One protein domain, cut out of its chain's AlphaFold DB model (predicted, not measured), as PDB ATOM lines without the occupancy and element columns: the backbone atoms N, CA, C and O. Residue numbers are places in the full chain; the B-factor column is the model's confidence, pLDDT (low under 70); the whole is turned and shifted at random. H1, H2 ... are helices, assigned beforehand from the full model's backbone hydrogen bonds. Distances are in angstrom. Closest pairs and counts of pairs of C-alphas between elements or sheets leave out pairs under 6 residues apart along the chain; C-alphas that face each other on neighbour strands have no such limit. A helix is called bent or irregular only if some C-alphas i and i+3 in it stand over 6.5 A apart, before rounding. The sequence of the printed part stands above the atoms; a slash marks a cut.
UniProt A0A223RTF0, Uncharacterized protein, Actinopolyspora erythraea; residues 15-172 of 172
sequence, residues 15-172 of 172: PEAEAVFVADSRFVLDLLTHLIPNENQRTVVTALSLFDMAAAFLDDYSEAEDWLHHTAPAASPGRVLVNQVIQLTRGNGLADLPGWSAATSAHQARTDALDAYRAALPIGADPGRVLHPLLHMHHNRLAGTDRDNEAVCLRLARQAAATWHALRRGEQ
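Overview. This is residues 15 to 172 of the 172 residues of an uncharacterized protein of Actinopolyspora erythraea (UniProt A0A223RTF0). Helix H2 runs through the core of a rounded, all-helical body, with the other helices gathered round it. H1, H6 and H7 join it in a bundle of four helices, while the long H8 crosses H2 steeply away from H1 and H6, and H3 and H4 pack on both H2 and H8. The printed part has 158 residues with eight named helices, H1 to H8 in chain order, and no named strand; its class is all helix. It is compact, with a radius of gyration of the C-alphas of 14.6 A, and spans 41 by 36 by 32 A.

Along the chain. H1, residues 15 to 34, begins at C-alpha 15 (2.345, 18.715, -41.624) and is 29.0 A long. H2, residues 39 to 58, is 28.3 A long and begins at C-alpha 39 (-19.327, 3.882, -21.988). H3 is residues 61 to 71, H4 residues 79 to 90 and H5 residues 93 to 96. H6, residues 100 to 119, is 27.8 A long; it is irregular, with C-alphas 102 and 105 7.4 A apart, and has a kink of 29 degrees near residue 107. H7, residues 128 to 143, is 22.0 A long and neither bent nor irregular, but only just: C-alphas 129 and 132 are 6.3 A apart. H8, residues 147 to 170, is 34.9 A long and ends at C-alpha 170 (-26.193, -9.964, -50.732).

Arrangement. In the bundle, helices set side by side, H1 touches H6 at a shallow tilt of 15 degrees, opposite ways; the closest C-alphas, of Ala 23 and Arg 110, are 4.8 A apart. H2 is the hub, touching six helices. It touches H7 at a shallow tilt of 25 degrees, opposite ways, closest at the C-alphas of Leu 50 and Leu 135, 6.0 A. With residues 43 to 51 alone it touches H8 at a steep tilt of 62 degrees, closest at the C-alphas of Ala 47 and Ala 157, 4.6 A. H8 touches H3, closest at the C-alphas of Glu 65 and Ala 161, 4.9 A, and H4, closest at those of Thr 89 and Ala 160, 5.9 A. H5 touches H2, closest at the C-alphas of Leu 48 and Leu 94, 6.7 A. H1 and H8 are apart. Every O i to N i+4 pair is within hydrogen-bond range in H1, H2, H3, H4 and H8, against 14 of 16 in H6 and 10 of 12 in H7; H5 is too short for such a pair.

Size, cuts and confidence. The two C-alphas farthest apart, of Val 80 and Ile 123, are 42.7 A apart. The printed part has no cut and no long link. Mean pLDDT of the printed part is 95.1; residues 171 to 172 are under 70.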
ATOM      1  N   PRO A  15       3.368  17.668 -41.548       92.56
ATOM      2  CA  PRO A  15       2.345  18.715 -41.624       92.56
ATOM      3  C   PRO A  15       0.945  18.167 -41.932       92.56
ATOM      4  O   PRO A  15      -0.042  18.584 -41.328       92.56
ATOM      5  N   GLU A  16       0.853  17.193 -42.832       96.12
ATOM      6  CA  GLU A  16      -0.405  16.553 -43.198       96.12
ATOM      7  C   GLU A  16      -0.906  15.612 -42.094       96.12
ATOM      8  O   GLU A  16      -2.099  15.599 -41.790       96.12
ATOM      9  N   ALA A  17      -0.005  14.904 -41.404       94.25
ATOM     10  CA  ALA A  17      -0.365  14.132 -40.214       94.25
ATOM     11  C   ALA A  17      -0.923  15.030 -39.088       94.25
ATOM     12  O   ALA A  17      -1.918  14.690 -38.445       94.25
ATOM     13  N   GLU A  18      -0.333  16.209 -38.865       94.81
ATOM     14  CA  GLU A  18      -0.845  17.202 -37.911       94.81
ATOM     15  C   GLU A  18      -2.228  17.723 -38.318       94.81
ATOM     16  O   GLU A  18      -3.104  17.861 -37.458       94.81
ATOM     17  N   ALA A  19      -2.460  17.950 -39.615       97.69
ATOM     18  CA  ALA A  19      -3.776  18.332 -40.123       97.69
ATOM     19  C   ALA A  19      -4.835  17.256 -39.819       97.69
ATOM     20  O   ALA A  19      -5.921  17.592 -39.334       97.69
ATOM     21  N   VAL A  20      -4.495  15.971 -39.994       98.31
ATOM     22  CA  VAL A  20      -5.354  14.846 -39.584       98.31
ATOM     23  C   VAL A  20      -5.628  14.885 -38.084       98.31
ATOM     24  O   VAL A  20      -6.778  14.757 -37.673       98.31
ATOM     25  N   PHE A  21      -4.617  15.111 -37.241       97.44
ATOM     26  CA  PHE A  21      -4.819  15.176 -35.789       97.44
ATOM     27  C   PHE A  21      -5.725  16.325 -35.357       97.44
ATOM     28  O   PHE A  21      -6.526  16.152 -34.436       97.44
ATOM     29  N   VAL A  22      -5.610  17.488 -35.998       98.31
ATOM     30  CA  VAL A  22      -6.471  18.645 -35.726       98.31
ATOM     31  C   VAL A  22      -7.911  18.346 -36.131       98.31
ATOM     32  O   VAL A  22      -8.825  18.583 -35.337       98.31
ATOM     33  N   ALA A  23      -8.120  17.815 -37.336       98.62
ATOM     34  CA  ALA A  23      -9.449  17.476 -37.828       98.62
ATOM     35  C   ALA A  23     -10.098  16.365 -36.983       98.62
ATOM     36  O   ALA A  23     -11.232  16.517 -36.530       98.62
ATOM     37  N   ASP A  24      -9.348  15.308 -36.666       98.62
ATOM     38  CA  ASP A  24      -9.812  14.214 -35.813       98.62
ATOM     39  C   ASP A  24     -10.138  14.685 -34.390       98.62
ATOM     40  O   ASP A  24     -11.155  14.288 -33.833       98.62
ATOM     41  N   SER A  25      -9.348  15.599 -33.813       98.50
ATOM     42  CA  SER A  25      -9.645  16.149 -32.482       98.50
ATOM     43  C   SER A  25     -10.950  16.951 -32.454       98.50
ATOM     44  O   SER A  25     -11.683  16.881 -31.470       98.50
ATOM     45  N   ARG A  26     -11.266  17.694 -33.525       98.50
ATOM     46  CA  ARG A  26     -12.550  18.408 -33.656       98.50
ATOM     47  C   ARG A  26     -13.711  17.431 -33.787       98.50
ATOM     48  O   ARG A  26     -14.694  17.565 -33.069       98.50
ATOM     49  N   PHE A  27     -13.558  16.415 -34.630       98.62
ATOM     50  CA  PHE A  27     -14.575  15.381 -34.786       98.62
ATOM     51  C   PHE A  27     -14.831  14.626 -33.473       98.62
ATOM     52  O   PHE A  27     -15.978  14.450 -33.074       98.62
ATOM     53  N   VAL A  28     -13.775  14.250 -32.745       98.31
ATOM     54  CA  VAL A  28     -13.893  13.615 -31.426       98.31
ATOM     55  C   VAL A  28     -14.626  14.514 -30.427       98.31
ATOM     56  O   VAL A  28     -15.441  14.009 -29.657       98.31
ATOM     57  N   LEU A  29     -14.386  15.828 -30.438       98.19
ATOM     58  CA  LEU A  29     -15.109  16.757 -29.569       98.19
ATOM     59  C   LEU A  29     -16.621  16.720 -29.835       98.19
ATOM     60  O   LEU A  29     -17.398  16.633 -28.882       98.19
ATOM     61  N   ASP A  30     -17.037  16.713 -31.102       97.88
ATOM     62  CA  ASP A  30     -18.453  16.615 -31.466       97.88
ATOM     63  C   ASP A  30     -19.046  15.261 -31.043       97.88
ATOM     64  O   ASP A  30     -20.133  15.215 -30.458       97.88
ATOM     65  N   LEU A  31     -18.310  14.158 -31.240       97.31
ATOM     66  CA  LEU A  31     -18.729  12.826 -30.787       97.31
ATOM     67  C   LEU A  31     -18.952  12.776 -29.269       97.31
ATOM     68  O   LEU A  31     -19.991  12.301 -28.806       97.31
ATOM     69  N   LEU A  32     -17.988  13.274 -28.491       96.62
ATOM     70  CA  LEU A  32     -18.049  13.295 -27.028       96.62
ATOM     71  C   LEU A  32     -19.181  14.185 -26.506       96.62
ATOM     72  O   LEU A  32     -19.768  13.878 -25.471       96.62
ATOM     73  N   THR A  33     -19.487  15.268 -27.218       96.19
ATOM     74  CA  THR A  33     -20.503  16.242 -26.802       96.19
ATOM     75  C   THR A  33     -21.916  15.774 -27.142       96.19
ATOM     76  O   THR A  33     -22.846  16.021 -26.374       96.19
ATOM     77  N   HIS A  34     -22.093  15.097 -28.280       94.44
ATOM     78  CA  HIS A  34     -23.422  14.872 -28.850       94.44
ATOM     79  C   HIS A  34     -23.820  13.397 -28.994       94.44
ATOM     80  O   HIS A  34     -25.015  13.112 -29.010       94.44
ATOM     81  N   LEU A  35     -22.865  12.464 -29.094       92.56
ATOM     82  CA  LEU A  35     -23.139  11.075 -29.498       92.56
ATOM     83  C   LEU A  35     -22.804  10.023 -28.428       92.56
ATOM     84  O   LEU A  35     -23.160   8.855 -28.595       92.56
ATOM     85  N   ILE A  36     -22.131  10.395 -27.333       92.56
ATOM     86  CA  ILE A  36     -21.616   9.447 -26.327       92.56
ATOM     87  C   ILE A  36     -22.274   9.691 -24.952       92.56
ATOM     88  O   ILE A  36     -21.698  10.337 -24.082       92.56
ATOM     89  N   PRO A  37     -23.488   9.154 -24.714       90.62
ATOM     90  CA  PRO A  37     -24.186   9.259 -23.435       90.62
ATOM     91  C   PRO A  37     -23.676   8.275 -22.367       90.62
ATOM     92  O   PRO A  37     -24.032   8.415 -21.200       90.62
ATOM     93  N   ASN A  38     -22.920   7.235 -22.744       93.50
ATOM     94  CA  ASN A  38     -22.393   6.219 -21.826       93.50
ATOM     95  C   ASN A  38     -21.206   5.444 -22.434       93.50
ATOM     96  O   ASN A  38     -20.928   5.544 -23.628       93.50
ATOM     97  N   GLU A  39     -20.544   4.624 -21.615       93.12
ATOM     98  CA  GLU A  39     -19.327   3.882 -21.988       93.12
ATOM     99  C   GLU A  39     -19.544   2.760 -23.021       93.12
ATOM    100  O   GLU A  39     -18.675   2.512 -23.864       93.12
ATOM    101  N   ASN A  40     -20.714   2.111 -23.031       94.44
ATOM    102  CA  ASN A  40     -21.030   1.139 -24.083       94.44
ATOM    103  C   ASN A  40     -21.146   1.847 -25.436       94.44
ATOM    104  O   ASN A  40     -20.561   1.398 -26.420       94.44
ATOM    105  N   GLN A  41     -21.848   2.987 -25.465       95.25
ATOM    106  CA  GLN A  41     -21.957   3.806 -26.666       95.25
ATOM    107  C   GLN A  41     -20.589   4.342 -27.088       95.25
ATOM    108  O   GLN A  41     -20.287   4.296 -28.274       95.25
ATOM    109  N   ARG A  42     -19.735   4.764 -26.143       97.25
ATOM    110  CA  ARG A  42     -18.346   5.156 -26.428       97.25
ATOM    111  C   ARG A  42     -17.619   4.055 -27.190       97.25
ATOM    112  O   ARG A  42     -17.126   4.304 -28.277       97.25
ATOM    113  N   THR A  43     -17.626   2.831 -26.667       97.81
ATOM    114  CA  THR A  43     -16.935   1.685 -27.285       97.81
ATOM    115  C   THR A  43     -17.466   1.379 -28.691       97.81
ATOM    116  O   THR A  43     -16.687   1.132 -29.610       97.81
ATOM    117  N   VAL A  44     -18.789   1.425 -28.886       98.19
ATOM    118  CA  VAL A  44     -19.420   1.190 -30.196       98.19
ATOM    119  C   VAL A  44     -19.091   2.303 -31.194       98.19
ATOM    120  O   VAL A  44     -18.725   2.006 -32.329       98.19
ATOM    121  N   VAL A  45     -19.179   3.569 -30.778       98.31
ATOM    122  CA  VAL A  45     -18.842   4.732 -31.616       98.31
ATOM    123  C   VAL A  45     -17.365   4.709 -31.991       98.31
ATOM    124  O   VAL A  45     -17.047   4.899 -33.162       98.31
ATOM    125  N   THR A  46     -16.473   4.401 -31.043       98.62
ATOM    126  CA  THR A  46     -15.044   4.232 -31.321       98.62
ATOM    127  C   THR A  46     -14.824   3.142 -32.361       98.62
ATOM    128  O   THR A  46     -14.168   3.393 -33.363       98.62
ATOM    129  N   ALA A  47     -15.418   1.958 -32.193       98.56
ATOM    130  CA  ALA A  47     -15.263   0.864 -33.150       98.56
ATOM    131  C   ALA A  47     -15.739   1.225 -34.570       98.56
ATOM    132  O   ALA A  47     -15.035   0.952 -35.542       98.56
ATOM    133  N   LEU A  48     -16.910   1.858 -34.700       98.56
ATOM    134  CA  LEU A  48     -17.431   2.293 -36.002       98.56
ATOM    135  C   LEU A  48     -16.564   3.394 -36.623       98.56
ATOM    136  O   LEU A  48     -16.288   3.347 -37.816       98.56
ATOM    137  N   SER A  49     -16.093   4.345 -35.815       98.31
ATOM    138  CA  SER A  49     -15.214   5.427 -36.270       98.31
ATOM    139  C   SER A  49     -13.822   4.930 -36.679       98.31
ATOM    140  O   SER A  49     -13.240   5.478 -37.607       98.31
ATOM    141  N   LEU A  50     -13.298   3.871 -36.049       98.62
ATOM    142  CA  LEU A  50     -12.051   3.224 -36.474       98.62
ATOM    143  C   LEU A  50     -12.199   2.559 -37.847       98.62
ATOM    144  O   LEU A  50     -11.308   2.687 -38.683       98.62
ATOM    145  N   PHE A  51     -13.317   1.871 -38.094       98.50
ATOM    146  CA  PHE A  51     -13.593   1.294 -39.410       98.50
ATOM    147  C   PHE A  51     -13.782   2.381 -40.478       98.50
ATOM    148  O   PHE A  51     -13.173   2.301 -41.540       98.50
ATOM    149  N   ASP A  52     -14.557   3.422 -40.170       97.81
ATOM    150  CA  ASP A  52     -14.755   4.588 -41.037       97.81
ATOM    151  C   ASP A  52     -13.433   5.297 -41.376       97.81
ATOM    152  O   ASP A  52     -13.154   5.551 -42.542       97.81
ATOM    153  N   MET A  53     -12.569   5.531 -40.383       98.38
ATOM    154  CA  MET A  53     -11.245   6.123 -40.592       98.38
ATOM    155  C   MET A  53     -10.347   5.239 -41.464       98.38
ATOM    156  O   MET A  53      -9.634   5.765 -42.314       98.38
ATOM    157  N   ALA A  54     -10.367   3.916 -41.272       98.06
ATOM    158  CA  ALA A  54      -9.601   2.995 -42.109       98.06
ATOM    159  C   ALA A  54     -10.085   3.016 -43.564       98.06
ATOM    160  O   ALA A  54      -9.262   3.096 -44.470       98.06
ATOM    161  N   ALA A  55     -11.402   3.008 -43.785       96.81
ATOM    162  CA  ALA A  55     -11.987   3.099 -45.121       96.81
ATOM    163  C   ALA A  55     -11.682   4.439 -45.798       96.81
ATOM    164  O   ALA A  55     -11.280   4.450 -46.955       96.81
ATOM    165  N   ALA A  56     -11.800   5.554 -45.072       96.31
ATOM    166  CA  ALA A  56     -11.449   6.879 -45.580       96.31
ATOM    167  C   ALA A  56      -9.957   6.984 -45.926       96.31
ATOM    168  O   ALA A  56      -9.591   7.523 -46.960       96.31
ATOM    169  N   PHE A  57      -9.078   6.445 -45.078       97.06
ATOM    170  CA  PHE A  57      -7.637   6.527 -45.305       97.06
ATOM    171  C   PHE A  57      -7.128   5.578 -46.394       97.06
ATOM    172  O   PHE A  57      -6.108   5.865 -47.007       97.06
ATOM    173  N   LEU A  58      -7.789   4.442 -46.618       94.56
ATOM    174  CA  LEU A  58      -7.440   3.512 -47.697       94.56
ATOM    175  C   LEU A  58      -8.196   3.819 -48.996       94.56
ATOM    176  O   LEU A  58      -7.835   3.287 -50.036       94.56
ATOM    177  N   ASP A  59      -9.196   4.709 -48.952       91.31
ATOM    178  CA  ASP A  59     -10.070   5.063 -50.084       91.31
ATOM    179  C   ASP A  59     -10.848   3.858 -50.653       91.31
ATOM    180  O   ASP A  59     -11.386   3.887 -51.758       91.31
ATOM    181  N   ASP A  60     -10.933   2.777 -49.873       90.81
ATOM    182  CA  ASP A  60     -11.730   1.594 -50.164       90.81
ATOM    183  C   ASP A  60     -12.097   0.869 -48.863       90.81
ATOM    184  O   ASP A  60     -11.261   0.456 -48.055       90.81
ATOM    185  N   TYR A  61     -13.394   0.665 -48.671       90.69
ATOM    186  CA  TYR A  61     -13.922  -0.125 -47.564       90.69
ATOM    187  C   TYR A  61     -13.540  -1.613 -47.655       90.69
ATOM    188  O   TYR A  61     -13.478  -2.285 -46.626       90.69
ATOM    189  N   SER A  62     -13.298  -2.137 -48.858       92.75
ATOM    190  CA  SER A  62     -12.844  -3.515 -49.077       92.75
ATOM    191  C   SER A  62     -11.393  -3.677 -48.623       92.75
ATOM    192  O   SER A  62     -11.084  -4.632 -47.915       92.75
ATOM    193  N   GLU A  63     -10.525  -2.707 -48.936       94.38
ATOM    194  CA  GLU A  63      -9.158  -2.667 -48.400       94.38
ATOM    195  C   GLU A  63      -9.158  -2.501 -46.876       94.38
ATOM    196  O   GLU A  63      -8.388  -3.161 -46.182       94.38
ATOM    197  N   ALA A  64     -10.061  -1.681 -46.326       95.62
ATOM    198  CA  ALA A  64     -10.210  -1.557 -44.877       95.62
ATOM    199  C   ALA A  64     -10.688  -2.853 -44.208       95.62
ATOM    200  O   ALA A  64     -10.238  -3.168 -43.104       95.62
ATOM    201  N   GLU A  65     -11.580  -3.615 -44.851       96.44
ATOM    202  CA  GLU A  65     -12.001  -4.931 -44.362       96.44
ATOM    203  C   GLU A  65     -10.848  -5.922 -44.356       96.44
ATOM    204  O   GLU A  65     -10.583  -6.509 -43.303       96.44
ATOM    205  N   ASP A  66     -10.133  -6.049 -45.472       95.75
ATOM    206  CA  ASP A  66      -8.982  -6.940 -45.580       95.75
ATOM    207  C   ASP A  66      -7.898  -6.567 -44.559       95.75
ATOM    208  O   ASP A  66      -7.401  -7.417 -43.813       95.75
ATOM    209  N   TRP A  67      -7.599  -5.273 -44.427       95.94
ATOM    210  CA  TRP A  67      -6.627  -4.782 -43.460       95.94
ATOM    211  C   TRP A  67      -7.046  -5.113 -42.024       95.94
ATOM    212  O   TRP A  67      -6.278  -5.736 -41.289       95.94
ATOM    213  N   LEU A  68      -8.279  -4.782 -41.615       97.06
ATOM    214  CA  LEU A  68      -8.787  -5.087 -40.269       97.06
ATOM    215  C   LEU A  68      -8.890  -6.594 -40.012       97.06
ATOM    216  O   LEU A  68      -8.721  -7.038 -38.873       97.06
ATOM    217  N   HIS A  69      -9.162  -7.399 -41.039       96.06
ATOM    218  CA  HIS A  69      -9.187  -8.851 -40.923       96.06
ATOM    219  C   HIS A  69      -7.829  -9.399 -40.475       96.06
ATOM    220  O   HIS A  69      -7.782 -10.279 -39.604       96.06
ATOM    221  N   HIS A  70      -6.753  -8.860 -41.049       94.81
ATOM    222  CA  HIS A  70      -5.379  -9.291 -40.814       94.81
ATOM    223  C   HIS A  70      -4.731  -8.647 -39.582       94.81
ATOM    224  O   HIS A  70      -3.898  -9.287 -38.940       94.81
ATOM    225  N   THR A  71      -5.101  -7.413 -39.229       94.06
ATOM    226  CA  THR A  71      -4.399  -6.639 -38.190       94.06
ATOM    227  C   THR A  71      -5.143  -6.540 -36.863       94.06
ATOM    228  O   THR A  71      -4.494  -6.350 -35.831       94.06
ATOM    229  N   ALA A  72      -6.476  -6.671 -36.838       94.81
ATOM    230  CA  ALA A  72      -7.221  -6.501 -35.595       94.81
ATOM    231  C   ALA A  72      -6.843  -7.595 -34.577       94.81
ATOM    232  O   ALA A  72      -6.903  -8.791 -34.902       94.81
ATOM    233  N   PRO A  73      -6.507  -7.217 -33.332       94.44
ATOM    234  CA  PRO A  73      -6.066  -8.160 -32.319       94.44
ATOM    235  C   PRO A  73      -7.190  -9.114 -31.901       94.44
ATOM    236  O   PRO A  73      -8.388  -8.871 -32.096       94.44
ATOM    237  N   ALA A  74      -6.796 -10.223 -31.279       92.44
ATOM    238  CA  ALA A  74      -7.741 -11.092 -30.600       92.44
ATOM    239  C   ALA A  74      -8.296 -10.373 -29.359       92.44
ATOM    240  O   ALA A  74      -7.542  -9.953 -28.488       92.44
ATOM    241  N   ALA A  75      -9.621 -10.264 -29.276       96.00
ATOM    242  CA  ALA A  75     -10.338  -9.763 -28.111       96.00
ATOM    243  C   ALA A  75     -11.732 -10.403 -28.052       96.00
ATOM    244  O   ALA A  75     -12.267 -10.850 -29.073       96.00
ATOM    245  N   SER A  76     -12.329 -10.419 -26.861       95.06
ATOM    246  CA  SER A  76     -13.649 -11.007 -26.606       95.06
ATOM    247  C   SER A  76     -14.654  -9.918 -26.222       95.06
ATOM    248  O   SER A  76     -14.939  -9.745 -25.035       95.06
ATOM    249  N   PRO A  77     -15.183  -9.146 -27.192       95.69
ATOM    250  CA  PRO A  77     -16.175  -8.118 -26.907       95.69
ATOM    251  C   PRO A  77     -17.465  -8.730 -26.350       95.69
ATOM    252  O   PRO A  77     -17.899  -9.810 -26.757       95.69
ATOM    253  N   GLY A  78     -18.126  -8.003 -25.449       96.81
ATOM    254  CA  GLY A  78     -19.434  -8.396 -24.936       96.81
ATOM    255  C   GLY A  78     -20.484  -8.480 -26.050       96.81
ATOM    256  O   GLY A  78     -20.517  -7.655 -26.964       96.81
ATOM    257  N   ARG A  79     -21.402  -9.449 -25.947       96.88
ATOM    258  CA  ARG A  79     -22.441  -9.709 -26.963       96.88
ATOM    259  C   ARG A  79     -23.303  -8.484 -27.290       96.88
ATOM    260  O   ARG A  79     -23.709  -8.316 -28.434       96.88
ATOM    261  N   VAL A  80     -23.574  -7.634 -26.297       97.31
ATOM    262  CA  VAL A  80     -24.349  -6.395 -26.482       97.31
ATOM    263  C   VAL A  80     -23.641  -5.443 -27.451       97.31
ATOM    264  O   VAL A  80     -24.276  -4.965 -28.387       97.31
ATOM    265  N   LEU A  81     -22.328  -5.246 -27.289       98.31
ATOM    266  CA  LEU A  81     -21.523  -4.376 -28.153       98.31
ATOM    267  C   LEU A  81     -21.466  -4.917 -29.585       98.31
ATOM    268  O   LEU A  81     -21.688  -4.175 -30.538       98.31
ATOM    269  N   VAL A  82     -21.243  -6.228 -29.731       98.44
ATOM    270  CA  VAL A  82     -21.229  -6.911 -31.037       98.44
ATOM    271  C   VAL A  82     -22.554  -6.711 -31.768       98.44
ATOM    272  O   VAL A  82     -22.568  -6.308 -32.928       98.44
ATOM    273  N   ASN A  83     -23.676  -6.956 -31.085       98.19
ATOM    274  CA  ASN A  83     -24.998  -6.784 -31.676       98.19
ATOM    275  C   ASN A  83     -25.241  -5.334 -32.100       98.19
ATOM    276  O   ASN A  83     -25.778  -5.109 -33.178       98.19
ATOM    277  N   GLN A  84     -24.843  -4.359 -31.280       97.75
ATOM    278  CA  GLN A  84     -25.062  -2.948 -31.579       97.75
ATOM    279  C   GLN A  84     -24.243  -2.482 -32.792       97.75
ATOM    280  O   GLN A  84     -24.790  -1.816 -33.667       97.75
ATOM    281  N   VAL A  85     -22.978  -2.904 -32.895       98.44
ATOM    282  CA  VAL A  85     -22.138  -2.650 -34.079       98.44
ATOM    283  C   VAL A  85     -22.761  -3.260 -35.332       98.44
ATOM    284  O   VAL A  85     -22.876  -2.572 -36.344       98.44
ATOM    285  N   ILE A  86     -23.215  -4.516 -35.270       98.31
ATOM    286  CA  ILE A  86     -23.871  -5.181 -36.408       98.31
ATOM    287  C   ILE A  86     -25.132  -4.421 -36.831       98.31
ATOM    288  O   ILE A  86     -25.344  -4.220 -38.022       98.31
ATOM    289  N   GLN A  87     -25.976  -4.015 -35.877       97.81
ATOM    290  CA  GLN A  87     -27.218  -3.295 -36.175       97.81
ATOM    291  C   GLN A  87     -26.945  -1.948 -36.847       97.81
ATOM    292  O   GLN A  87     -27.511  -1.685 -37.901       97.81
ATOM    293  N   LEU A  88     -26.036  -1.136 -36.298       97.56
ATOM    294  CA  LEU A  88     -25.681   0.160 -36.887       97.56
ATOM    295  C   LEU A  88     -25.017   0.002 -38.259       97.56
ATOM    296  O   LEU A  88     -25.336   0.741 -39.181       97.56
ATOM    297  N   THR A  89     -24.148  -0.997 -38.430       97.50
ATOM    298  CA  THR A  89     -23.488  -1.254 -39.724       97.50
ATOM    299  C   THR A  89     -24.466  -1.722 -40.804       97.50
ATOM    300  O   THR A  89     -24.212  -1.517 -41.984       97.50
ATOM    301  N   ARG A  90     -25.580  -2.362 -40.422       96.44
ATOM    302  CA  ARG A  90     -26.666  -2.722 -41.350       96.44
ATOM    303  C   ARG A  90     -27.516  -1.534 -41.787       96.44
ATOM    304  O   ARG A  90     -28.200  -1.647 -42.798       96.44
ATOM    305  N   GLY A  91     -27.510  -0.456 -41.011       95.25
ATOM    306  CA  GLY A  91     -28.058   0.833 -41.409       95.25
ATOM    307  C   GLY A  91     -26.976   1.718 -42.029       95.25
ATOM    308  O   GLY A  91     -26.140   1.244 -42.794       95.25
ATOM    309  N   ASN A  92     -26.960   3.000 -41.667       92.88
ATOM    310  CA  ASN A  92     -25.993   3.989 -42.156       92.88
ATOM    311  C   ASN A  92     -24.817   4.225 -41.186       92.88
ATOM    312  O   ASN A  92     -24.191   5.288 -41.190       92.88
ATOM    313  N   GLY A  93     -24.504   3.257 -40.319       94.44
ATOM    314  CA  GLY A  93     -23.354   3.326 -39.416       94.44
ATOM    315  C   GLY A  93     -23.460   4.475 -38.412       94.44
ATOM    316  O   GLY A  93     -24.433   4.578 -37.667       94.44
ATOM    317  N   LEU A  94     -22.441   5.341 -38.374       95.44
ATOM    318  CA  LEU A  94     -22.431   6.522 -37.503       95.44
ATOM    319  C   LEU A  94     -23.561   7.508 -37.835       95.44
ATOM    320  O   LEU A  94     -24.033   8.198 -36.933       95.44
ATOM    321  N   ALA A  95     -24.023   7.547 -39.089       95.50
ATOM    322  CA  ALA A  95     -25.054   8.485 -39.521       95.50
ATOM    323  C   ALA A  95     -26.445   8.191 -38.937       95.50
ATOM    324  O   ALA A  95     -27.284   9.088 -38.882       95.50
ATOM    325  N   ASP A  96     -26.674   6.971 -38.441       94.62
ATOM    326  CA  ASP A  96     -27.915   6.602 -37.749       94.62
ATOM    327  C   ASP A  96     -27.925   7.022 -36.269       94.62
ATOM    328  O   ASP A  96     -28.936   6.866 -35.578       94.62
ATOM    329  N   LEU A  97     -26.811   7.543 -35.744       94.00
ATOM    330  CA  LEU A  97     -26.731   7.952 -34.348       94.00
ATOM    331  C   LEU A  97     -27.468   9.279 -34.109       94.00
ATOM    332  O   LEU A  97     -27.246  10.258 -34.832       94.00
ATOM    333  N   PRO A  98     -28.296   9.373 -33.051       93.38
ATOM    334  CA  PRO A  98     -28.877  10.644 -32.639       93.38
ATOM    335  C   PRO A  98     -27.784  11.690 -32.395       93.38
ATOM    336  O   PRO A  98     -26.819  11.428 -31.683       93.38
ATOM    337  N   GLY A  99     -27.943  12.878 -32.982       93.12
ATOM    338  CA  GLY A  99     -26.959  13.961 -32.881       93.12
ATOM    339  C   GLY A  99     -25.877  13.963 -33.965       93.12
ATOM    340  O   GLY A  99     -25.075  14.892 -33.984       93.12
ATOM    341  N   TRP A 100     -25.876  13.000 -34.902       96.44
ATOM    342  CA  TRP A 100     -24.891  12.924 -35.993       96.44
ATOM    343  C   TRP A 100     -24.720  14.225 -36.790       96.44
ATOM    344  O   TRP A 100     -23.600  14.580 -37.156       96.44
ATOM    345  N   SER A 101     -25.806  14.972 -37.014       96.31
ATOM    346  CA  SER A 101     -25.772  16.237 -37.760       96.31
ATOM    347  C   SER A 101     -24.813  17.276 -37.170       96.31
ATOM    348  O   SER A 101     -24.303  18.114 -37.910       96.31
ATOM    349  N   ALA A 102     -24.537  17.219 -35.862       96.44
ATOM    350  CA  ALA A 102     -23.568  18.098 -35.216       96.44
ATOM    351  C   ALA A 102     -22.118  17.767 -35.610       96.44
ATOM    352  O   ALA A 102     -21.290  18.667 -35.668       96.44
ATOM    353  N   ALA A 103     -21.827  16.502 -35.931       97.44
ATOM    354  CA  ALA A 103     -20.482  16.013 -36.232       97.44
ATOM    355  C   ALA A 103     -20.179  15.923 -37.739       97.44
ATOM    356  O   ALA A 103     -19.026  15.737 -38.119       97.44
ATOM    357  N   THR A 104     -21.183  16.062 -38.617       97.44
ATOM    358  CA  THR A 104     -21.037  15.837 -40.071       97.44
ATOM    359  C   THR A 104     -19.973  16.735 -40.716       97.44
ATOM    360  O   THR A 104     -19.193  16.270 -41.542       97.44
ATOM    361  N   SER A 105     -19.895  18.010 -40.322       98.12
ATOM    362  CA  SER A 105     -18.892  18.942 -40.866       98.12
ATOM    363  C   SER A 105     -17.466  18.556 -40.452       98.12
ATOM    364  O   SER A 105     -16.560  18.508 -41.284       98.12
ATOM    365  N   ALA A 106     -17.264  18.218 -39.174       98.19
ATOM    366  CA  ALA A 106     -15.963  17.782 -38.672       98.19
ATOM    367  C   ALA A 106     -15.559  16.403 -39.222       98.19
ATOM    368  O   ALA A 106     -14.378  16.170 -39.473       98.19
ATOM    369  N   HIS A 107     -16.530  15.518 -39.459       98.31
ATOM    370  CA  HIS A 107     -16.326  14.227 -40.118       98.31
ATOM    371  C   HIS A 107     -15.826  14.392 -41.557       98.31
ATOM    372  O   HIS A 107     -14.822  13.779 -41.924       98.31
ATOM    373  N   GLN A 108     -16.453  15.276 -42.341       98.44
ATOM    374  CA  GLN A 108     -15.996  15.572 -43.700       98.44
ATOM    375  C   GLN A 108     -14.588  16.174 -43.690       98.44
ATOM    376  O   GLN A 108     -13.708  15.681 -44.385       98.44
ATOM    377  N   ALA A 109     -14.334  17.166 -42.830       98.56
ATOM    378  CA  ALA A 109     -13.009  17.775 -42.711       98.56
ATOM    379  C   ALA A 109     -11.921  16.763 -42.299       98.56
ATOM    380  O   ALA A 109     -10.766  16.893 -42.706       98.56
ATOM    381  N   ARG A 110     -12.272  15.753 -41.491       98.62
ATOM    382  CA  ARG A 110     -11.375  14.641 -41.150       98.62
ATOM    383  C   ARG A 110     -11.084  13.765 -42.363       98.62
ATOM    384  O   ARG A 110      -9.929  13.408 -42.561       98.62
ATOM    385  N   THR A 111     -12.101  13.444 -43.154       97.94
ATOM    386  CA  THR A 111     -11.957  12.663 -44.392       97.94
ATOM    387  C   THR A 111     -11.041  13.383 -45.381       97.94
ATOM    388  O   THR A 111     -10.036  12.815 -45.796       97.94
ATOM    389  N   ASP A 112     -11.278  14.674 -45.625       98.31
ATOM    390  CA  ASP A 112     -10.448  15.491 -46.521       98.31
ATOM    391  C   ASP A 112      -8.977  15.548 -46.059       98.31
ATOM    392  O   ASP A 112      -8.047  15.510 -46.867       98.31
ATOM    393  N   ALA A 113      -8.743  15.622 -44.742       98.44
ATOM    394  CA  ALA A 113      -7.396  15.611 -44.178       98.44
ATOM    395  C   ALA A 113      -6.708  14.244 -44.330       98.44
ATOM    396  O   ALA A 113      -5.505  14.199 -44.587       98.44
ATOM    397  N   LEU A 114      -7.446  13.138 -44.179       98.00
ATOM    398  CA  LEU A 114      -6.929  11.783 -44.402       98.00
ATOM    399  C   LEU A 114      -6.537  11.581 -45.868       98.00
ATOM    400  O   LEU A 114      -5.460  11.048 -46.131       98.00
ATOM    401  N   ASP A 115      -7.350  12.074 -46.803       96.44
ATOM    402  CA  ASP A 115      -7.047  12.040 -48.234       96.44
ATOM    403  C   ASP A 115      -5.801  12.853 -48.582       96.44
ATOM    404  O   ASP A 115      -4.895  12.354 -49.258       96.44
ATOM    405  N   ALA A 116      -5.707  14.086 -48.073       96.94
ATOM    406  CA  ALA A 116      -4.517  14.915 -48.244       96.94
ATOM    407  C   ALA A 116      -3.272  14.233 -47.660       96.94
ATOM    408  O   ALA A 116      -2.199  14.267 -48.267       96.94
ATOM    409  N   TYR A 117      -3.419  13.568 -46.511       96.81
ATOM    410  CA  TYR A 117      -2.319  12.854 -45.884       96.81
ATOM    411  C   TYR A 117      -1.864  11.642 -46.695       96.81
ATOM    412  O   TYR A 117      -0.665  11.484 -46.938       96.81
ATOM    413  N   ARG A 118      -2.808  10.829 -47.175       94.62
ATOM    414  CA  ARG A 118      -2.537   9.703 -48.076       94.62
ATOM    415  C   ARG A 118      -1.809  10.172 -49.338       94.62
ATOM    416  O   ARG A 118      -0.806   9.572 -49.715       94.62
ATOM    417  N   ALA A 119      -2.265  11.261 -49.957       94.50
ATOM    418  CA  ALA A 119      -1.654  11.824 -51.163       94.50
ATOM    419  C   ALA A 119      -0.233  12.370 -50.929       94.50
ATOM    420  O   ALA A 119       0.584  12.381 -51.849       94.50
ATOM    421  N   ALA A 120       0.073  12.805 -49.705       95.06
ATOM    422  CA  ALA A 120       1.394  13.289 -49.319       95.06
ATOM    423  C   ALA A 120       2.378  12.167 -48.946       95.06
ATOM    424  O   ALA A 120       3.545  12.457 -48.662       95.06
ATOM    425  N   LEU A 121       1.949  10.900 -48.915       92.69
ATOM    426  CA  LEU A 121       2.852   9.791 -48.627       92.69
ATOM    427  C   LEU A 121       3.913   9.639 -49.734       92.69
ATOM    428  O   LEU A 121       3.602   9.761 -50.921       92.69
ATOM    429  N   PRO A 122       5.177   9.333 -49.380       91.25
ATOM    430  CA  PRO A 122       6.206   9.024 -50.364       91.25
ATOM    431  C   PRO A 122       5.789   7.872 -51.283       91.25
ATOM    432  O   PRO A 122       5.178   6.900 -50.839       91.25
ATOM    433  N   ILE A 123       6.194   7.939 -52.551       87.94
ATOM    434  CA  ILE A 123       5.953   6.859 -53.517       87.94
ATOM    435  C   ILE A 123       6.505   5.538 -52.959       87.94
ATOM    436  O   ILE A 123       7.676   5.453 -52.587       87.94
ATOM    437  N   GLY A 124       5.656   4.507 -52.920       85.12
ATOM    438  CA  GLY A 124       6.007   3.179 -52.410       85.12
ATOM    439  C   GLY A 124       5.957   3.035 -50.885       85.12
ATOM    440  O   GLY A 124       6.318   1.975 -50.374       85.12
ATOM    441  N   ALA A 125       5.523   4.062 -50.148       87.31
ATOM    442  CA  ALA A 125       5.200   3.909 -48.736       87.31
ATOM    443  C   ALA A 125       3.986   2.983 -48.567       87.31
ATOM    444  O   ALA A 125       3.001   3.110 -49.286       87.31
ATOM    445  N   ASP A 126       4.062   2.075 -47.595       85.50
ATOM    446  CA  ASP A 126       2.936   1.237 -47.179       85.50
ATOM    447  C   ASP A 126       1.974   2.065 -46.299       85.50
ATOM    448  O   ASP A 126       2.363   2.434 -45.179       85.50
ATOM    449  N   PRO A 127       0.735   2.349 -46.755       86.75
ATOM    450  CA  PRO A 127      -0.255   3.094 -45.975       86.75
ATOM    451  C   PRO A 127      -0.567   2.427 -44.627       86.75
ATOM    452  O   PRO A 127      -0.808   3.110 -43.628       86.75
ATOM    453  N   GLY A 128      -0.472   1.095 -44.546       83.75
ATOM    454  CA  GLY A 128      -0.706   0.335 -43.322       83.75
ATOM    455  C   GLY A 128       0.230   0.724 -42.171       83.75
ATOM    456  O   GLY A 128      -0.180   0.673 -41.007       83.75
ATOM    457  N   ARG A 129       1.460   1.181 -42.468       84.94
ATOM    458  CA  ARG A 129       2.430   1.604 -41.437       84.94
ATOM    459  C   ARG A 129       2.006   2.865 -40.695       84.94
ATOM    460  O   ARG A 129       2.365   3.008 -39.527       84.94
ATOM    461  N   VAL A 130       1.266   3.761 -41.347       90.94
ATOM    462  CA  VAL A 130       0.772   5.003 -40.731       90.94
ATOM    463  C   VAL A 130      -0.680   4.880 -40.272       90.94
ATOM    464  O   VAL A 130      -1.057   5.536 -39.304       90.94
ATOM    465  N   LEU A 131      -1.464   3.970 -40.863       94.38
ATOM    466  CA  LEU A 131      -2.850   3.728 -40.466       94.38
ATOM    467  C   LEU A 131      -2.968   3.262 -39.009       94.38
ATOM    468  O   LEU A 131      -3.750   3.827 -38.249       94.38
ATOM    469  N   HIS A 132      -2.173   2.280 -38.569       92.88
ATOM    470  CA  HIS A 132      -2.253   1.817 -37.178       92.88
ATOM    471  C   HIS A 132      -1.966   2.944 -36.161       92.88
ATOM    472  O   HIS A 132      -2.728   3.086 -35.203       92.88
ATOM    473  N   PRO A 133      -0.911   3.771 -36.312       94.00
ATOM    474  CA  PRO A 133      -0.737   4.973 -35.498       94.00
ATOM    475  C   PRO A 133      -1.937   5.938 -35.505       94.00
ATOM    476  O   PRO A 133      -2.308   6.429 -34.438       94.00
ATOM    477  N   LEU A 134      -2.573   6.178 -36.660       96.88
ATOM    478  CA  LEU A 134      -3.774   7.023 -36.752       96.88
ATOM    479  C   LEU A 134      -4.937   6.455 -35.927       96.88
ATOM    480  O   LEU A 134      -5.500   7.165 -35.093       96.88
ATOM    481  N   LEU A 135      -5.237   5.165 -36.107       97.62
ATOM    482  CA  LEU A 135      -6.285   4.455 -35.367       97.62
ATOM    483  C   LEU A 135      -6.028   4.479 -33.854       97.62
ATOM    484  O   LEU A 135      -6.936   4.765 -33.074       97.62
ATOM    485  N   HIS A 136      -4.777   4.257 -33.446       96.25
ATOM    486  CA  HIS A 136      -4.356   4.328 -32.048       96.25
ATOM    487  C   HIS A 136      -4.597   5.720 -31.447       96.25
ATOM    488  O   HIS A 136      -5.144   5.860 -30.355       96.25
ATOM    489  N   MET A 137      -4.227   6.782 -32.167       97.25
ATOM    490  CA  MET A 137      -4.445   8.147 -31.688       97.25
ATOM    491  C   MET A 137      -5.929   8.521 -31.637       97.25
ATOM    492  O   MET A 137      -6.340   9.202 -30.699       97.25
ATOM    493  N   HIS A 138      -6.734   8.063 -32.598       98.25
ATOM    494  CA  HIS A 138      -8.183   8.245 -32.561       98.25
ATOM    495  C   HIS A 138      -8.809   7.559 -31.338       98.25
ATOM    496  O   HIS A 138      -9.561   8.189 -30.589       98.25
ATOM    497  N   HIS A 139      -8.446   6.294 -31.087       98.31
ATOM    498  CA  HIS A 139      -8.878   5.558 -29.895       98.31
ATOM    499  C   HIS A 139      -8.496   6.307 -28.613       98.31
ATOM    500  O   HIS A 139      -9.379   6.595 -27.804       98.31
ATOM    501  N   ASN A 140      -7.238   6.745 -28.488       98.00
ATOM    502  CA  ASN A 140      -6.770   7.501 -27.324       98.00
ATOM    503  C   ASN A 140      -7.611   8.757 -27.048       98.00
ATOM    504  O   ASN A 140      -7.918   9.053 -25.892       98.00
ATOM    505  N   ARG A 141      -7.993   9.506 -28.093       97.62
ATOM    506  CA  ARG A 141      -8.802  10.728 -27.948       97.62
ATOM    507  C   ARG A 141     -10.231  10.432 -27.489       97.62
ATOM    508  O   ARG A 141     -10.802  11.231 -26.752       97.62
ATOM    509  N   LEU A 142     -10.811   9.317 -27.928       96.00
ATOM    510  CA  LEU A 142     -12.229   9.015 -27.722       96.00
ATOM    511  C   LEU A 142     -12.493   8.129 -26.491       96.00
ATOM    512  O   LEU A 142     -13.516   8.298 -25.819       96.00
ATOM    513  N   ALA A 143     -11.577   7.203 -26.193       95.12
ATOM    514  CA  ALA A 143     -11.706   6.150 -25.184       95.12
ATOM    515  C   ALA A 143     -10.542   6.063 -24.179       95.12
ATOM    516  O   ALA A 143     -10.608   5.269 -23.240       95.12
ATOM    517  N   GLY A 144      -9.525   6.919 -24.302       94.62
ATOM    518  CA  GLY A 144      -8.360   6.914 -23.414       94.62
ATOM    519  C   GLY A 144      -7.340   5.834 -23.781       94.62
ATOM    520  O   GLY A 144      -7.436   5.204 -24.821       94.62
ATOM    521  N   THR A 145      -6.334   5.627 -22.932       94.69
ATOM    522  CA  THR A 145      -5.130   4.833 -23.257       94.69
ATOM    523  C   THR A 145      -5.199   3.356 -22.840       94.69
ATOM    524  O   THR A 145      -4.166   2.686 -22.744       94.69
ATOM    525  N   ASP A 146      -6.397   2.843 -22.546       95.12
ATOM    526  CA  ASP A 146      -6.606   1.443 -22.163       95.12
ATOM    527  C   ASP A 146      -6.430   0.516 -23.378       95.12
ATOM    528  O   ASP A 146      -7.247   0.502 -24.300       95.12
ATOM    529  N   ARG A 147      -5.363  -0.290 -23.352       93.56
ATOM    530  CA  ARG A 147      -5.001  -1.216 -24.435       93.56
ATOM    531  C   ARG A 147      -5.973  -2.381 -24.592       93.56
ATOM    532  O   ARG A 147      -6.167  -2.851 -25.711       93.56
ATOM    533  N   ASP A 148      -6.582  -2.851 -23.505       96.00
ATOM    534  CA  ASP A 148      -7.563  -3.935 -23.591       96.00
ATOM    535  C   ASP A 148      -8.843  -3.405 -24.243       96.00
ATOM    536  O   ASP A 148      -9.433  -4.058 -25.112       96.00
ATOM    537  N   ASN A 149      -9.233  -2.172 -23.899       96.69
ATOM    538  CA  ASN A 149     -10.319  -1.477 -24.580       96.69
ATOM    539  C   ASN A 149      -9.996  -1.189 -26.058       96.69
ATOM    540  O   ASN A 149     -10.868  -1.370 -26.911       96.69
ATOM    541  N   GLU A 150      -8.763  -0.792 -26.381       98.12
ATOM    542  CA  GLU A 150      -8.307  -0.594 -27.764       98.12
ATOM    543  C   GLU A 150      -8.454  -1.879 -28.584       98.12
ATOM    544  O   GLU A 150      -9.052  -1.871 -29.665       98.12
ATOM    545  N   ALA A 151      -8.004  -3.012 -28.038       98.12
ATOM    546  CA  ALA A 151      -8.138  -4.311 -28.683       98.12
ATOM    547  C   ALA A 151      -9.610  -4.704 -28.901       98.12
ATOM    548  O   ALA A 151      -9.969  -5.218 -29.965       98.12
ATOM    549  N   VAL A 152     -10.482  -4.416 -27.930       98.44
ATOM    550  CA  VAL A 152     -11.936  -4.601 -28.062       98.44
ATOM    551  C   VAL A 152     -12.514  -3.724 -29.176       98.44
ATOM    552  O   VAL A 152     -13.279  -4.231 -30.002       98.44
ATOM    553  N   CYS A 153     -12.141  -2.445 -29.245       98.62
ATOM    554  CA  CYS A 153     -12.616  -1.521 -30.276       98.62
ATOM    555  C   CYS A 153     -12.170  -1.953 -31.680       98.62
ATOM    556  O   CYS A 153     -12.997  -1.994 -32.587       98.62
ATOM    557  N   LEU A 154     -10.906  -2.350 -31.857       98.56
ATOM    558  CA  LEU A 154     -10.392  -2.854 -33.137       98.56
ATOM    559  C   LEU A 154     -11.057  -4.177 -33.543       98.56
ATOM    560  O   LEU A 154     -11.396  -4.377 -34.712       98.56
ATOM    561  N   ARG A 155     -11.321  -5.075 -32.587       98.56
ATOM    562  CA  ARG A 155     -12.065  -6.314 -32.855       98.56
ATOM    563  C   ARG A 155     -13.501  -6.035 -33.301       98.56
ATOM    564  O   ARG A 155     -14.010  -6.720 -34.188       98.56
ATOM    565  N   LEU A 156     -14.153  -5.049 -32.694       98.75
ATOM    566  CA  LEU A 156     -15.484  -4.596 -33.094       98.75
ATOM    567  C   LEU A 156     -15.459  -3.870 -34.449       98.75
ATOM    568  O   LEU A 156     -16.362  -4.093 -35.249       98.75
ATOM    569  N   ALA A 157     -14.418  -3.093 -34.758       98.69
ATOM    570  CA  ALA A 157     -14.224  -2.481 -36.074       98.69
ATOM    571  C   ALA A 157     -14.112  -3.551 -37.172       98.69
ATOM    572  O   ALA A 157     -14.807  -3.479 -38.183       98.69
ATOM    573  N   ARG A 158     -13.344  -4.625 -36.931       98.56
ATOM    574  CA  ARG A 158     -13.309  -5.803 -37.819       98.56
ATOM    575  C   ARG A 158     -14.690  -6.447 -37.986       98.56
ATOM    576  O   ARG A 158     -15.037  -6.880 -39.081       98.56
ATOM    577  N   GLN A 159     -15.489  -6.527 -36.919       98.56
ATOM    578  CA  GLN A 159     -16.858  -7.046 -37.008       98.56
ATOM    579  C   GLN A 159     -17.763  -6.141 -37.857       98.56
ATOM    580  O   GLN A 159     -18.597  -6.661 -38.605       98.56
ATOM    581  N   ALA A 160     -17.609  -4.818 -37.762       98.44
ATOM    582  CA  ALA A 160     -18.292  -3.867 -38.636       98.44
ATOM    583  C   ALA A 160     -17.899  -4.122 -40.097       98.44
ATOM    584  O   ALA A 160     -18.767  -4.389 -40.925       98.44
ATOM    585  N   ALA A 161     -16.600  -4.197 -40.388       97.94
ATOM    586  CA  ALA A 161     -16.098  -4.447 -41.735       97.94
ATOM    587  C   ALA A 161     -16.625  -5.756 -42.349       97.94
ATOM    588  O   ALA A 161     -17.173  -5.757 -43.451       97.94
ATOM    589  N   ALA A 162     -16.596  -6.855 -41.588       97.75
ATOM    590  CA  ALA A 162     -17.154  -8.133 -42.028       97.75
ATOM    591  C   ALA A 162     -18.675  -8.070 -42.275       97.75
ATOM    592  O   ALA A 162     -19.191  -8.712 -43.192       97.75
ATOM    593  N   THR A 163     -19.406  -7.303 -41.458       97.81
ATOM    594  CA  THR A 163     -20.857  -7.104 -41.619       97.81
ATOM    595  C   THR A 163     -21.154  -6.307 -42.884       97.81
ATOM    596  O   THR A 163     -22.000  -6.719 -43.675       97.81
ATOM    597  N   TRP A 164     -20.427  -5.213 -43.100       96.56
ATOM    598  CA  TRP A 164     -20.513  -4.391 -44.300       96.56
ATOM    599  C   TRP A 164     -20.229  -5.208 -45.571       96.56
ATOM    600  O   TRP A 164     -21.019  -5.186 -46.514       96.56
ATOM    601  N   HIS A 165     -19.170  -6.022 -45.562       95.94
ATOM    602  CA  HIS A 165     -18.808  -6.863 -46.704       95.94
ATOM    603  C   HIS A 165     -19.879  -7.928 -46.997       95.94
ATOM    604  O   HIS A 165     -20.193  -8.217 -48.153       95.94
ATOM    605  N   ALA A 166     -20.492  -8.502 -45.958       95.81
ATOM    606  CA  ALA A 166     -21.592  -9.447 -46.126       95.81
ATOM    607  C   ALA A 166     -22.836  -8.810 -46.770       95.81
ATOM    608  O   ALA A 166     -23.500  -9.477 -47.560       95.81
ATOM    609  N   LEU A 167     -23.138  -7.543 -46.462       93.06
ATOM    610  CA  LEU A 167     -24.274  -6.824 -47.051       93.06
ATOM    611  C   LEU A 167     -24.067  -6.583 -48.546       93.06
ATOM    612  O   LEU A 167     -24.944  -6.921 -49.333       93.06
ATOM    613  N   ARG A 168     -22.874  -6.135 -48.954       89.12
ATOM    614  CA  ARG A 168     -22.570  -5.884 -50.373       89.12
ATOM    615  C   ARG A 168     -22.617  -7.123 -51.259       89.12
ATOM    616  O   ARG A 168     -22.957  -7.020 -52.429       89.12
ATOM    617  N   ARG A 169     -22.297  -8.302 -50.717       83.00
ATOM    618  CA  ARG A 169     -22.429  -9.574 -51.452       83.00
ATOM    619  C   ARG A 169     -23.869 -10.076 -51.554       83.00
ATOM    620  O   ARG A 169     -24.131 -10.924 -52.392       83.00
ATOM    621  N   GLY A 170     -24.769  -9.616 -50.686       71.06
ATOM    622  CA  GLY A 170     -26.193  -9.964 -50.732       71.06
ATOM    623  C   GLY A 170     -27.022  -9.075 -51.664       71.06
ATOM    624  O   GLY A 170     -28.173  -9.403 -51.935       71.06
ATOM    625  N   GLU A 171     -26.451  -7.961 -52.127       60.69
ATOM    626  CA  GLU A 171     -27.047  -7.035 -53.104       60.69
ATOM    627  C   GLU A 171     -26.693  -7.387 -54.564       60.69
ATOM    628  O   GLU A 171     -27.234  -6.773 -55.484       60.69
ATOM    629  N   GLN A 172     -25.798  -8.361 -54.771       47.44
ATOM    630  CA  GLN A 172     -25.382  -8.907 -56.072       47.44
ATOM    631  C   GLN A 172     -26.150 -10.190 -56.399       47.44
ATOM    632  O   GLN A 172     -26.460 -10.387 -57.595       47.44
TER     633      GLN A 172